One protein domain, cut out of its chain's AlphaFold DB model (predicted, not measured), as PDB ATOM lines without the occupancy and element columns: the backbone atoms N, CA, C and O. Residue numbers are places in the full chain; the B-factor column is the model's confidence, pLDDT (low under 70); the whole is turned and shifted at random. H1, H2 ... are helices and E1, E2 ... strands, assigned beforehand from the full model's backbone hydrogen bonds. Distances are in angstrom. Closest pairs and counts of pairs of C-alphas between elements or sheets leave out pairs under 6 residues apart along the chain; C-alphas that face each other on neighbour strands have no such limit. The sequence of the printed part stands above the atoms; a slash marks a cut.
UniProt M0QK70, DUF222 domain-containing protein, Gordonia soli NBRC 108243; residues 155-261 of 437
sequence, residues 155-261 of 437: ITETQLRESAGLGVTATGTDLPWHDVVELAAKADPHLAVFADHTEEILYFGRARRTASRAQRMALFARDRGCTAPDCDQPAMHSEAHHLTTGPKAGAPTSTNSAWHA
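What this domain is: This is residues 155 to 261 of the 437 residues of the protein "DUF222 domain-containing protein" of Gordonia soli NBRC 108243 (UniProt M0QK70). With little regular structure, the model makes two lobes joined by residues 185 to 202: H3 packed on hairpin E4 E5, with E3 nearby, and hairpin E1 E2 with H1 and H2. The 107 printed residues run H1 E1 E2 H2 E3 H3 E4 E5, mixed helices and strands holding only 42 residues; both two-stranded sheets are antiparallel. The whole is only just compact, close to loose (radius of gyration of the C-alphas 15.5 A), spanning 49 by 35 by 20 A.

Where its parts are: E4 is residues 239 to 242; E5, 257 to 260, ends at C-alpha (209.340, 142.923, 273.995). H3 is 213 to 223, 15.2 A long; E3, 203 to 205; E1, 166 to 169; E2, 174 to 176; H2, 177 to 184, 10.2 A. H1, 157 to 161, begins at C-alpha (214.604, 169.182, 272.988).

How they stand to each other: In hairpin E4 E5, N 241 and O 258 are 2.9 A apart. The closest C-alphas of H3 and E5, Leu 219 and Ala 258, are 6.7 A apart. E3 pairs with residues 253 to 254, antiparallel. In hairpin E1 E2, N 167 and O 175 are 2.9 A apart. H3 and E1 are apart. In H1, H2 and H3 every O i to N i+4 pair is within hydrogen-bond range.

The domain as a whole: The printed part has no cut. Links H2 to E3, H3 to E4 and E4 to E5 are long. Residues 188 to 208 and 243 to 256 have pLDDT under 70.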
ATOM      1  N   ILE A 155     216.261 162.309 276.106       82.06
ATOM      2  CA  ILE A 155     215.578 163.506 276.614       82.06
ATOM      3  C   ILE A 155     215.032 164.297 275.416       82.06
ATOM      4  O   ILE A 155     215.591 164.201 274.320       82.06
ATOM      5  N   THR A 156     213.931 165.037 275.572       80.69
ATOM      6  CA  THR A 156     213.405 165.860 274.468       80.69
ATOM      7  C   THR A 156     214.080 167.230 274.401       80.69
ATOM      8  O   THR A 156     214.548 167.772 275.403       80.69
ATOM      9  N   GLU A 157     214.090 167.824 273.206       79.50
ATOM     10  CA  GLU A 157     214.604 169.182 272.988       79.50
ATOM     11  C   GLU A 157     213.853 170.218 273.838       79.50
ATOM     12  O   GLU A 157     214.478 171.099 274.420       79.50
ATOM     13  N   THR A 158     212.536 170.057 273.996       76.88
ATOM     14  CA  THR A 158     211.704 170.918 274.846       76.88
ATOM     15  C   THR A 158     212.109 170.830 276.318       76.88
ATOM     16  O   THR A 158     212.322 171.865 276.938       76.88
ATOM     17  N   GLN A 159     212.315 169.620 276.858       80.50
ATOM     18  CA  GLN A 159     212.751 169.427 278.250       80.50
ATOM     19  C   GLN A 159     214.123 170.064 278.529       80.50
ATOM     20  O   GLN A 159     214.325 170.656 279.591       80.50
ATOM     21  N   LEU A 160     215.057 169.976 277.572       80.12
ATOM     22  CA  LEU A 160     216.357 170.651 277.656       80.12
ATOM     23  C   LEU A 160     216.214 172.177 277.572       80.12
ATOM     24  O   LEU A 160     216.769 172.892 278.402       80.12
ATOM     25  N   ARG A 161     215.446 172.686 276.600       79.19
ATOM     26  CA  ARG A 161     215.238 174.128 276.383       79.19
ATOM     27  C   ARG A 161     214.563 174.806 277.576       79.19
ATOM     28  O   ARG A 161     214.912 175.932 277.915       79.19
ATOM     29  N   GLU A 162     213.605 174.132 278.201       85.00
ATOM     30  CA  GLU A 162     212.874 174.633 279.367       85.00
ATOM     31  C   GLU A 162     213.651 174.442 280.684       85.00
ATOM     32  O   GLU A 162     213.207 174.933 281.718       85.00
ATOM     33  N   SER A 163     214.813 173.764 280.661       83.31
ATOM     34  CA  SER A 163     215.561 173.349 281.868       83.31
ATOM     35  C   SER A 163     214.665 172.608 282.875       83.31
ATOM     36  O   SER A 163     214.759 172.786 284.090       83.31
ATOM     37  N   ALA A 164     213.735 171.808 282.347       78.62
ATOM     38  CA  ALA A 164     212.623 171.222 283.078       78.62
ATOM     39  C   ALA A 164     212.263 169.864 282.467       78.62
ATOM     40  O   ALA A 164     211.560 169.758 281.462       78.62
ATOM     41  N   GLY A 165     212.749 168.792 283.086       80.62
ATOM     42  CA  GLY A 165     212.444 167.437 282.656       80.62
ATOM     43  C   GLY A 165     213.414 166.398 283.196       80.62
ATOM     44  O   GLY A 165     214.352 166.713 283.929       80.62
ATOM     45  N   LEU A 166     213.154 165.157 282.792       87.81
ATOM     46  CA  LEU A 166     213.956 163.982 283.101       87.81
ATOM     47  C   LEU A 166     214.439 163.364 281.788       87.81
ATOM     48  O   LEU A 166     213.649 163.206 280.850       87.81
ATOM     49  N   GLY A 167     215.724 163.021 281.730       87.06
ATOM     50  CA  GLY A 167     216.257 162.116 280.723       87.06
ATOM     51  C   GLY A 167     216.079 160.677 281.190       87.06
ATOM     52  O   GLY A 167     216.392 160.359 282.330       87.06
ATOM     53  N   VAL A 168     215.595 159.808 280.310       89.50
ATOM     54  CA  VAL A 168     215.383 158.385 280.600       89.50
ATOM     55  C   VAL A 168     216.550 157.596 280.018       89.50
ATOM     56  O   VAL A 168     216.877 157.761 278.840       89.50
ATOM     57  N   THR A 169     217.193 156.736 280.803       90.19
ATOM     58  CA  THR A 169     218.255 155.848 280.309       90.19
ATOM     59  C   THR A 169     217.679 154.604 279.625       90.19
ATOM     60  O   THR A 169     216.545 154.196 279.872       90.19
ATOM     61  N   ALA A 170     218.480 153.915 278.809       85.12
ATOM     62  CA  ALA A 170     218.077 152.638 278.208       85.12
ATOM     63  C   ALA A 170     217.835 151.507 279.231       85.12
ATOM     64  O   ALA A 170     217.226 150.494 278.883       85.12
ATOM     65  N   THR A 171     218.276 151.676 280.484       87.44
ATOM     66  CA  THR A 171     217.964 150.802 281.629       87.44
ATOM     67  C   THR A 171     216.715 151.233 282.407       87.44
ATOM     68  O   THR A 171     216.358 150.554 283.364       87.44
ATOM     69  N   GLY A 172     216.030 152.308 282.001       86.38
ATOM     70  CA  GLY A 172     214.818 152.815 282.657       86.38
ATOM     71  C   GLY A 172     215.075 153.639 283.921       86.38
ATOM     72  O   GLY A 172     214.168 153.797 284.729       86.38
ATOM     73  N   THR A 173     216.302 154.126 284.111       91.31
ATOM     74  CA  THR A 173     216.657 155.073 285.176       91.31
ATOM     75  C   THR A 173     216.324 156.486 284.711       91.31
ATOM     76  O   THR A 173     216.708 156.867 283.605       91.31
ATOM     77  N   ASP A 174     215.657 157.265 285.552       92.38
ATOM     78  CA  ASP A 174     215.411 158.685 285.319       92.38
ATOM     79  C   ASP A 174     216.575 159.526 285.859       92.38
ATOM     80  O   ASP A 174     217.056 159.304 286.971       92.38
ATOM     81  N   LEU A 175     217.016 160.509 285.076       91.88
ATOM     82  CA  LEU A 175     218.083 161.455 285.408       91.88
ATOM     83  C   LEU A 175     217.541 162.891 285.327       91.88
ATOM     84  O   LEU A 175     216.881 163.224 284.336       91.88
ATOM     85  N   PRO A 176     217.816 163.771 286.307       91.31
ATOM     86  CA  PRO A 176     217.437 165.175 286.213       91.31
ATOM     87  C   PRO A 176     218.218 165.868 285.088       91.31
ATOM     88  O   PRO A 176     219.342 165.487 284.760       91.31
ATOM     89  N   TRP A 177     217.631 166.906 284.483       87.44
ATOM     90  CA  TRP A 177     218.207 167.557 283.295       87.44
ATOM     91  C   TRP A 177     219.659 168.042 283.475       87.44
ATOM     92  O   TRP A 177     220.415 168.028 282.508       87.44
ATOM     93  N   HIS A 178     220.056 168.447 284.687       88.12
ATOM     94  CA  HIS A 178     221.407 168.934 284.974       88.12
ATOM     95  C   HIS A 178     222.454 167.822 284.798       88.12
ATOM     96  O   HIS A 178     223.420 167.997 284.058       88.12
ATOM     97  N   ASP A 179     222.208 166.648 285.382       90.81
ATOM     98  CA  ASP A 179     223.058 165.460 285.241       90.81
ATOM     99  C   ASP A 179     223.116 165.003 283.778       90.81
ATOM    100  O   ASP A 179     224.174 164.633 283.272       90.81
ATOM    101  N   VAL A 180     221.988 165.085 283.058       88.12
ATOM    102  CA  VAL A 180     221.935 164.787 281.616       88.12
ATOM    103  C   VAL A 180     222.833 165.737 280.820       88.12
ATOM    104  O   VAL A 180     223.506 165.282 279.898       88.12
ATOM    105  N   VAL A 181     222.884 167.027 281.168       86.50
ATOM    106  CA  VAL A 181     223.773 168.010 280.526       86.50
ATOM    107  C   VAL A 181     225.242 167.755 280.874       86.50
ATOM    108  O   VAL A 181     226.078 167.784 279.972       86.50
ATOM    109  N   GLU A 182     225.571 167.446 282.133       85.94
ATOM    110  CA  GLU A 182     226.950 167.124 282.535       85.94
ATOM    111  C   GLU A 182     227.472 165.860 281.829       85.94
ATOM    112  O   GLU A 182     228.599 165.836 281.328       85.94
ATOM    113  N   LEU A 183     226.634 164.824 281.730       84.44
ATOM    114  CA  LEU A 183     226.945 163.595 281.000       84.44
ATOM    115  C   LEU A 183     227.049 163.850 279.488       84.44
ATOM    116  O   LEU A 183     227.975 163.357 278.845       84.44
ATOM    117  N   ALA A 184     226.147 164.654 278.917       79.12
ATOM    118  CA  ALA A 184     226.171 165.004 277.497       79.12
ATOM    119  C   ALA A 184     227.418 165.809 277.099       79.12
ATOM    120  O   ALA A 184     227.906 165.638 275.985       79.12
ATOM    121  N   ALA A 185     227.977 166.623 278.001       79.44
ATOM    122  CA  ALA A 185     229.206 167.385 277.756       79.44
ATOM    123  C   ALA A 185     230.451 166.503 277.512       79.44
ATOM    124  O   ALA A 185     231.454 166.997 276.998       79.44
ATOM    125  N   LYS A 186     230.393 165.210 277.869       72.31
ATOM    126  CA  LYS A 186     231.479 164.224 277.701       72.31
ATOM    127  C   LYS A 186     231.101 163.057 276.774       72.31
ATOM    128  O   LYS A 186     231.891 162.132 276.612       72.31
ATOM    129  N   ALA A 187     229.902 163.072 276.192       71.31
ATOM    130  CA  ALA A 187     229.380 161.995 275.352       71.31
ATOM    131  C   ALA A 187     229.453 162.337 273.857       71.31
ATOM    132  O   ALA A 187     229.488 163.506 273.486       71.31
ATOM    133  N   ASP A 188     229.378 161.320 272.994       67.69
ATOM    134  CA  ASP A 188     229.134 161.494 271.556       67.69
ATOM    135  C   ASP A 188     227.616 161.643 271.295       67.69
ATOM    136  O   ASP A 188     226.890 160.634 271.303       67.69
ATOM    137  N   PRO A 189     227.074 162.855 271.057       65.69
ATOM    138  CA  PRO A 189     225.637 163.040 270.891       65.69
ATOM    139  C   PRO A 189     225.155 162.462 269.556       65.69
ATOM    140  O   PRO A 189     225.591 162.865 268.479       65.69
ATOM    141  N   HIS A 190     224.192 161.542 269.619       65.19
ATOM    142  CA  HIS A 190     223.542 160.978 268.437       65.19
ATOM    143  C   HIS A 190     222.132 161.563 268.295       65.19
ATOM    144  O   HIS A 190     221.246 161.268 269.098       65.19
ATOM    145  N   LEU A 191     221.907 162.380 267.262       63.56
ATOM    146  CA  LEU A 191     220.595 162.967 266.987       63.56
ATOM    147  C   LEU A 191     219.699 161.973 266.231       63.56
ATOM    148  O   LEU A 191     219.947 161.658 265.068       63.56
ATOM    149  N   ALA A 192     218.620 161.524 266.870       62.53
ATOM    150  CA  ALA A 192     217.583 160.725 266.221       62.53
ATOM    151  C   ALA A 192     216.644 161.629 265.395       62.53
ATOM    152  O   ALA A 192     215.649 162.145 265.902       62.53
ATOM    153  N   VAL A 193     216.977 161.848 264.119       58.88
ATOM    154  CA  VAL A 193     216.135 162.599 263.172       58.88
ATOM    155  C   VAL A 193     215.087 161.665 262.565       58.88
ATOM    156  O   VAL A 193     215.432 160.629 262.012       58.88
ATOM    157  N   PHE A 194     213.803 162.032 262.619       57.06
ATOM    158  CA  PHE A 194     212.704 161.208 262.096       57.06
ATOM    159  C   PHE A 194     211.938 161.879 260.940       57.06
ATOM    160  O   PHE A 194     210.736 162.108 261.027       57.06
ATOM    161  N   ALA A 195     212.647 162.171 259.845       38.59
ATOM    162  CA  ALA A 195     212.128 162.321 258.476       38.59
ATOM    163  C   ALA A 195     213.310 162.271 257.479       38.59
ATOM    164  O   ALA A 195     214.416 162.642 257.865       38.59
ATOM    165  N   ASP A 196     213.099 161.758 256.260       48.41
ATOM    166  CA  ASP A 196     214.004 161.740 255.084       48.41
ATOM    167  C   ASP A 196     215.525 161.940 255.329       48.41
ATOM    168  O   ASP A 196     216.044 163.052 255.241       48.41
ATOM    169  N   HIS A 197     216.266 160.850 255.581       47.53
ATOM    170  CA  HIS A 197     217.725 160.876 255.797       47.53
ATOM    171  C   HIS A 197     218.437 159.564 255.399       47.53
ATOM    172  O   HIS A 197     217.810 158.530 255.162       47.53
ATOM    173  N   THR A 198     219.769 159.631 255.325       48.09
ATOM    174  CA  THR A 198     220.705 158.602 254.830       48.09
ATOM    175  C   THR A 198     222.014 158.634 255.646       48.09
ATOM    176  O   THR A 198     222.242 159.580 256.392       48.09
ATOM    177  N   GLU A 199     222.930 157.660 255.592       45.66
ATOM    178  CA  GLU A 199     223.002 156.448 254.748       45.66
ATOM    179  C   GLU A 199     222.864 155.117 255.514       45.66
ATOM    180  O   GLU A 199     222.820 154.063 254.875       45.66
ATOM    181  N   GLU A 200     222.804 155.108 256.853       57.47
ATOM    182  CA  GLU A 200     222.797 153.835 257.589       57.47
ATOM    183  C   GLU A 200     221.556 152.998 257.233       57.47
ATOM    184  O   GLU A 200     220.427 153.491 257.210       57.47
ATOM    185  N   ILE A 201     221.760 151.711 256.926       53.53
ATOM    186  CA  ILE A 201     220.691 150.829 256.444       53.53
ATOM    187  C   ILE A 201     219.744 150.501 257.608       53.53
ATOM    188  O   ILE A 201     219.857 149.474 258.270       53.53
ATOM    189  N   LEU A 202     218.766 151.374 257.848       66.12
ATOM    190  CA  LEU A 202     217.695 151.170 258.828       66.12
ATOM    191  C   LEU A 202     216.593 150.226 258.321       66.12
ATOM    192  O   LEU A 202     215.706 149.850 259.088       66.12
ATOM    193  N   TYR A 203     216.670 149.782 257.063       56.91
ATOM    194  CA  TYR A 203     215.808 148.767 256.460       56.91
ATOM    195  C   TYR A 203     216.659 147.642 255.847       56.91
ATOM    196  O   TYR A 203     217.064 147.704 254.690       56.91
ATOM    197  N   PHE A 204     216.914 146.571 256.604       54.81
ATOM    198  CA  PHE A 204     217.633 145.392 256.093       54.81
ATOM    199  C   PHE A 204     216.733 144.433 255.299       54.81
ATOM    200  O   PHE A 204     217.206 143.408 254.799       54.81
ATOM    201  N   GLY A 205     215.426 144.707 255.208       62.31
ATOM    202  CA  GLY A 205     214.462 143.789 254.611       62.31
ATOM    203  C   GLY A 205     214.584 142.398 255.242       62.31
ATOM    204  O   GLY A 205     214.480 142.243 256.456       62.31
ATOM    205  N   ARG A 206     214.869 141.378 254.426       60.09
ATOM    206  CA  ARG A 206     215.149 140.009 254.902       60.09
ATOM    207  C   ARG A 206     216.640 139.650 254.980       60.09
ATOM    208  O   ARG A 206     216.946 138.533 255.384       60.09
ATOM    209  N   ALA A 207     217.553 140.552 254.603       51.72
ATOM    210  CA  ALA A 207     218.992 140.270 254.511       51.72
ATOM    211  C   ALA A 207     219.659 140.061 255.882       51.72
ATOM    212  O   ALA A 207     220.610 139.292 256.002       51.72
ATOM    213  N   ARG A 208     219.131 140.702 256.930       67.12
ATOM    214  CA  ARG A 208     219.535 140.510 258.328       67.12
ATOM    215  C   ARG A 208     218.283 140.328 259.178       67.12
ATOM    216  O   ARG A 208     217.321 141.067 258.995       67.12
ATOM    217  N   ARG A 209     218.270 139.348 260.089       74.06
ATOM    218  CA  ARG A 209     217.123 139.062 260.984       74.06
ATOM    219  C   ARG A 209     217.239 139.670 262.381       74.06
ATOM    220  O   ARG A 209     216.229 139.819 263.051       74.06
ATOM    221  N   THR A 210     218.445 140.043 262.795       79.38
ATOM    222  CA  THR A 210     218.709 140.788 264.033       79.38
ATOM    223  C   THR A 210     218.662 142.289 263.756       79.38
ATOM    224  O   THR A 210     219.311 142.723 262.799       79.38
ATOM    225  N   ALA A 211     218.019 143.079 264.614       80.12
ATOM    226  CA  ALA A 211     218.132 144.537 264.559       80.12
ATOM    227  C   ALA A 211     219.606 144.996 264.660       80.12
ATOM    228  O   ALA A 211     220.391 144.422 265.425       80.12
ATOM    229  N   SER A 212     219.995 146.009 263.880       80.69
ATOM    230  CA  SER A 212     221.298 146.680 264.005       80.69
ATOM    231  C   SER A 212     221.362 147.589 265.239       80.69
ATOM    232  O   SER A 212     220.346 147.842 265.889       80.69
ATOM    233  N   ARG A 213     222.560 148.109 265.548       80.06
ATOM    234  CA  ARG A 213     222.763 149.118 266.602       80.06
ATOM    235  C   ARG A 213     221.854 150.329 266.378       80.06
ATOM    236  O   ARG A 213     221.077 150.653 267.267       80.06
ATOM    237  N   ALA A 214     221.882 150.938 265.192       76.44
ATOM    238  CA  ALA A 214     221.064 152.114 264.905       76.44
ATOM    239  C   ALA A 214     219.559 151.826 264.882       76.44
ATOM    240  O   ALA A 214     218.783 152.637 265.376       76.44
ATOM    241  N   GLN A 215     219.129 150.642 264.424       80.44
ATOM    242  CA  GLN A 215     217.729 150.233 264.575       80.44
ATOM    243  C   GLN A 215     217.330 150.148 266.055       80.44
ATOM    244  O   GLN A 215     216.270 150.640 266.419       80.44
ATOM    245  N   ARG A 216     218.182 149.596 266.929       85.06
ATOM    246  CA  ARG A 216     217.930 149.565 268.381       85.06
ATOM    247  C   ARG A 216     217.957 150.952 269.025       85.06
ATOM    248  O   ARG A 216     217.125 151.214 269.883       85.06
ATOM    249  N   MET A 217     218.847 151.847 268.597       81.69
ATOM    250  CA  MET A 217     218.864 153.242 269.061       81.69
ATOM    251  C   MET A 217     217.594 153.992 268.632       81.69
ATOM    252  O   MET A 217     216.994 154.677 269.453       81.69
ATOM    253  N   ALA A 218     217.123 153.795 267.397       80.06
ATOM    254  CA  ALA A 218     215.863 154.355 266.913       80.06
ATOM    255  C   ALA A 218     214.639 153.799 267.667       80.06
ATOM    256  O   ALA A 218     213.755 154.566 268.037       80.06
ATOM    257  N   LEU A 219     214.605 152.489 267.953       81.88
ATOM    258  CA  LEU A 219     213.558 151.880 268.787       81.88
ATOM    259  C   LEU A 219     213.598 152.408 270.225       81.88
ATOM    260  O   LEU A 219     212.554 152.688 270.796       81.88
ATOM    261  N   PHE A 220     214.780 152.572 270.826       85.56
ATOM    262  CA  PHE A 220     214.903 153.175 272.156       85.56
ATOM    263  C   PHE A 220     214.427 154.637 272.169       85.56
ATOM    264  O   PHE A 220     213.656 155.011 273.046       85.56
ATOM    265  N   ALA A 221     214.811 155.442 271.176       81.25
ATOM    266  CA  ALA A 221     214.361 156.827 271.066       81.25
ATOM    267  C   ALA A 221     212.839 156.955 270.861       81.25
ATOM    268  O   ALA A 221     212.248 157.915 271.355       81.25
ATOM    269  N   ARG A 222     212.206 156.003 270.155       79.69
ATOM    270  CA  ARG A 222     210.753 155.997 269.917       79.69
ATOM    271  C   ARG A 222     209.944 155.436 271.089       79.69
ATOM    272  O   ARG A 222     208.967 156.067 271.461       79.69
ATOM    273  N   ASP A 223     210.335 154.278 271.622       80.00
ATOM    274  CA  ASP A 223     209.508 153.464 272.533       80.00
ATOM    275  C   ASP A 223     210.011 153.461 273.990       80.00
ATOM    276  O   ASP A 223     209.261 153.113 274.895       80.00
ATOM    277  N   ARG A 224     211.295 153.794 274.224       83.44
ATOM    278  CA  ARG A 224     212.030 153.787 275.517       83.44
ATOM    279  C   ARG A 224     212.104 152.455 276.291       83.44
ATOM    280  O   ARG A 224     213.091 152.221 276.990       83.44
ATOM    281  N   GLY A 225     211.147 151.550 276.127       86.25
ATOM    282  CA  GLY A 225     211.107 150.225 276.739       86.25
ATOM    283  C   GLY A 225     210.135 149.289 276.030       86.25
ATOM    284  O   GLY A 225     209.840 149.488 274.852       86.25
ATOM    285  N   CYS A 226     209.706 148.228 276.713       86.19
ATOM    286  CA  CYS A 226     208.790 147.236 276.166       86.19
ATOM    287  C   CYS A 226     207.455 147.875 275.783       86.19
ATOM    288  O   CYS A 226     206.876 148.630 276.547       86.19
ATOM    289  N   THR A 227     206.938 147.540 274.603       82.81
ATOM    290  CA  THR A 227     205.701 148.153 274.106       82.81
ATOM    291  C   THR A 227     204.436 147.403 274.506       82.81
ATOM    292  O   THR A 227     203.343 147.873 274.196       82.81
ATOM    293  N   ALA A 228     204.565 146.221 275.121       78.62
ATOM    294  CA  ALA A 228     203.427 145.411 275.540       78.62
ATOM    295  C   ALA A 228     202.617 146.149 276.621       78.62
ATOM    296  O   ALA A 228     203.236 146.748 277.504       78.62
ATOM    297  N   PRO A 229     201.270 146.096 276.596       76.06
ATOM    298  CA  PRO A 229     200.440 146.835 277.537       76.06
ATOM    299  C   PRO A 229     200.812 146.486 278.965       76.06
ATOM    300  O   PRO A 229     201.012 145.313 279.292       76.06
ATOM    301  N   ASP A 230     200.899 147.510 279.806       74.12
ATOM    302  CA  ASP A 230     201.207 147.359 281.222       74.12
ATOM    303  C   ASP A 230     202.564 146.691 281.531       74.12
ATOM    304  O   ASP A 230     202.798 146.230 282.653       74.12
ATOM    305  N   CYS A 231     203.501 146.697 280.580       81.12
ATOM    306  CA  CYS A 231     204.893 146.337 280.821       81.12
ATOM    307  C   CYS A 231     205.713 147.589 281.167       81.12
ATOM    308  O   CYS A 231     205.599 148.605 280.500       81.12
ATOM    309  N   ASP A 232     206.550 147.530 282.205       83.44
ATOM    310  CA  ASP A 232     207.523 148.585 282.539       83.44
ATOM    311  C   ASP A 232     208.981 148.129 282.346       83.44
ATOM    312  O   ASP A 232     209.918 148.719 282.886       83.44
ATOM    313  N   GLN A 233     209.190 147.081 281.543       87.12
ATOM    314  CA  GLN A 233     210.509 146.512 281.280       87.12
ATOM    315  C   GLN A 233     211.334 147.427 280.350       87.12
ATOM    316  O   GLN A 233     210.940 147.662 279.207       87.12
ATOM    317  N   PRO A 234     212.521 147.905 280.763       88.12
ATOM    318  CA  PRO A 234     213.313 148.848 279.972       88.12
ATOM    319  C   PRO A 234     213.893 148.218 278.694       88.12
ATOM    320  O   PRO A 234     214.025 146.994 278.577       88.12
ATOM    321  N   ALA A 235     214.305 149.058 277.737       87.00
ATOM    322  CA  ALA A 235     214.828 148.614 276.441       87.00
ATOM    323  C   ALA A 235     216.056 147.688 276.571       87.00
ATOM    324  O   ALA A 235     216.142 146.672 275.881       87.00
ATOM    325  N   MET A 236     216.969 147.969 277.509       86.06
ATOM    326  CA  MET A 236     218.135 147.119 277.814       86.06
ATOM    327  C   MET A 236     217.772 145.714 278.314       86.06
ATOM    328  O   MET A 236     218.590 144.803 278.195       86.06
ATOM    329  N   HIS A 237     216.568 145.515 278.857       85.25
ATOM    330  CA  HIS A 237     216.069 144.211 279.305       85.25
ATOM    331  C   HIS A 237     214.998 143.627 278.367       85.25
ATOM    332  O   HIS A 237     214.316 142.666 278.731       85.25
ATOM    333  N   SER A 238     214.870 144.195 277.164       86.44
ATOM    334  CA  SER A 238     213.909 143.805 276.135       86.44
ATOM    335  C   SER A 238     214.614 143.321 274.860       86.44
ATOM    336  O   SER A 238     215.822 143.485 274.663       86.44
ATOM    337  N   GLU A 239     213.857 142.687 273.971       85.50
ATOM    338  CA  GLU A 239     214.309 142.198 272.666       85.50
ATOM    339  C   GLU A 239     213.535 142.882 271.542       85.50
ATOM    340  O   GLU A 239     212.400 143.305 271.728       85.50
ATOM    341  N   ALA A 240     214.164 143.050 270.377       83.75
ATOM    342  CA  ALA A 240     213.551 143.727 269.237       83.75
ATOM    343  C   ALA A 240     212.882 142.692 268.320       83.75
ATOM    344  O   ALA A 240     213.585 141.902 267.685       83.75
ATOM    345  N   HIS A 241     211.551 142.712 268.237       77.75
ATOM    346  CA  HIS A 241     210.752 141.799 267.412       77.75
ATOM    347  C   HIS A 241     210.079 142.536 266.252       77.75
ATOM    348  O   HIS A 241     209.720 143.710 266.349       77.75
ATOM    349  N   HIS A 242     209.886 141.833 265.137       74.44
ATOM    350  CA  HIS A 242     209.147 142.345 263.984       74.44
ATOM    351  C   HIS A 242     207.651 142.467 264.311       74.44
ATOM    352  O   HIS A 242     207.052 141.500 264.776       74.44
ATOM    353  N   LEU A 243     207.026 143.608 263.992       66.94
ATOM    354  CA  LEU A 243     205.601 143.853 264.276       66.94
ATOM    355  C   LEU A 243     204.617 142.981 263.469       66.94
ATOM    356  O   LEU A 243     203.430 142.965 263.771       66.94
ATOM    357  N   THR A 244     205.076 142.267 262.437       59.50
ATOM    358  CA  THR A 244     204.236 141.394 261.598       59.50
ATOM    359  C   THR A 244     204.699 139.938 261.679       59.50
ATOM    360  O   THR A 244     205.740 139.561 261.143       59.50
ATOM    361  N   THR A 245     203.907 139.086 262.334       52.72
ATOM    362  CA  THR A 245     204.245 137.675 262.607       52.72
ATOM    363  C   THR A 245     203.225 136.699 262.004       52.72
ATOM    364  O   THR A 245     202.574 135.917 262.686       52.72
ATOM    365  N   GLY A 246     203.101 136.707 260.673       46.78
ATOM    366  CA  GLY A 246     202.318 135.697 259.950       46.78
ATOM    367  C   GLY A 246     203.064 134.352 259.819       46.78
ATOM    368  O   GLY A 246     204.257 134.359 259.498       46.78
ATOM    369  N   PRO A 247     202.393 133.185 259.955       39.41
ATOM    370  CA  PRO A 247     203.030 131.858 259.898       39.41
ATOM    371  C   PRO A 247     203.609 131.486 258.518       39.41
ATOM    372  O   PRO A 247     204.260 130.453 258.366       39.41
ATOM    373  N   LYS A 248     203.408 132.329 257.497       48.03
ATOM    374  CA  LYS A 248     204.122 132.282 256.218       48.03
ATOM    375  C   LYS A 248     204.656 133.678 255.875       48.03
ATOM    376  O   LYS A 248     203.888 134.583 255.585       48.03
ATOM    377  N   ALA A 249     205.987 133.778 255.823       45.50
ATOM    378  CA  ALA A 249     206.790 134.875 255.270       45.50
ATOM    379  C   ALA A 249     206.864 136.224 256.030       45.50
ATOM    380  O   ALA A 249     206.292 137.230 255.635       45.50
ATOM    381  N   GLY A 250     207.877 136.325 256.894       51.94
ATOM    382  CA  GLY A 250     209.067 137.079 256.483       51.94
ATOM    383  C   GLY A 250     208.994 138.609 256.472       51.94
ATOM    384  O   GLY A 250     209.548 139.203 255.542       51.94
ATOM    385  N   ALA A 251     208.434 139.205 257.524       57.00
ATOM    386  CA  ALA A 251     208.518 140.634 257.825       57.00
ATOM    387  C   ALA A 251     209.946 141.210 257.697       57.00
ATOM    388  O   ALA A 251     210.924 140.479 257.923       57.00
ATOM    389  N   PRO A 252     210.091 142.489 257.305       61.47
ATOM    390  CA  PRO A 252     211.387 143.132 257.161       61.47
ATOM    391  C   PRO A 252     211.949 143.598 258.509       61.47
ATOM    392  O   PRO A 252     211.231 144.155 259.333       61.47
ATOM    393  N   THR A 253     213.257 143.445 258.712       65.94
ATOM    394  CA  THR A 253     213.966 144.058 259.842       65.94
ATOM    395  C   THR A 253     214.143 145.546 259.566       65.94
ATOM    396  O   THR A 253     215.039 145.943 258.813       65.94
ATOM    397  N   SER A 254     213.274 146.356 260.165       66.81
ATOM    398  CA  SER A 254     213.255 147.816 260.057       66.81
ATOM    399  C   SER A 254     212.995 148.481 261.411       66.81
ATOM    400  O   SER A 254     212.790 147.803 262.420       66.81
ATOM    401  N   THR A 255     212.955 149.813 261.434       64.69
ATOM    402  CA  THR A 255     212.464 150.611 262.569       64.69
ATOM    403  C   THR A 255     210.986 150.356 262.908       64.69
ATOM    404  O   THR A 255     210.574 150.652 264.024       64.69
ATOM    405  N   ASN A 256     210.208 149.689 262.043       67.25
ATOM    406  CA  ASN A 256     208.857 149.179 262.349       67.25
ATOM    407  C   ASN A 256     208.908 147.825 263.097       67.25
ATOM    408  O   ASN A 256     208.068 146.945 262.906       67.25
ATOM    409  N   SER A 257     209.941 147.637 263.914       72.94
ATOM    410  CA  SER A 257     210.009 146.603 264.952       72.94
ATOM    411  C   SER A 257     209.508 147.202 266.277       72.94
ATOM    412  O   SER A 257     209.210 148.396 266.332       72.94
ATOM    413  N   ALA A 258     209.429 146.409 267.343       78.06
ATOM    414  CA  ALA A 258     209.106 146.879 268.692       78.06
ATOM    415  C   ALA A 258     209.915 146.131 269.760       78.06
ATOM    416  O   ALA A 258     210.471 145.064 269.485       78.06
ATOM    417  N   TRP A 259     209.984 146.687 270.970       82.38
ATOM    418  CA  TRP A 259     210.600 146.039 272.131       82.38
ATOM    419  C   TRP A 259     209.624 145.115 272.869       82.38
ATOM    420  O   TRP A 259     208.502 145.506 273.185       82.38
ATOM    421  N   HIS A 260     210.087 143.919 273.225       82.38
ATOM    422  CA  HIS A 260     209.340 142.923 273.995       82.38
ATOM    423  C   HIS A 260     210.155 142.430 275.191       82.38
ATOM    424  O   HIS A 260     211.328 142.080 275.047       82.38
ATOM    425  N   ALA A 261     209.527 142.352 276.359       78.75
ATOM    426  CA  ALA A 261     210.104 141.706 277.528       78.75
ATOM    427  C   ALA A 261     210.119 140.174 277.347       78.75
ATOM    428  O   ALA A 261     209.163 139.620 276.786       78.75
TER     429      ALA A 261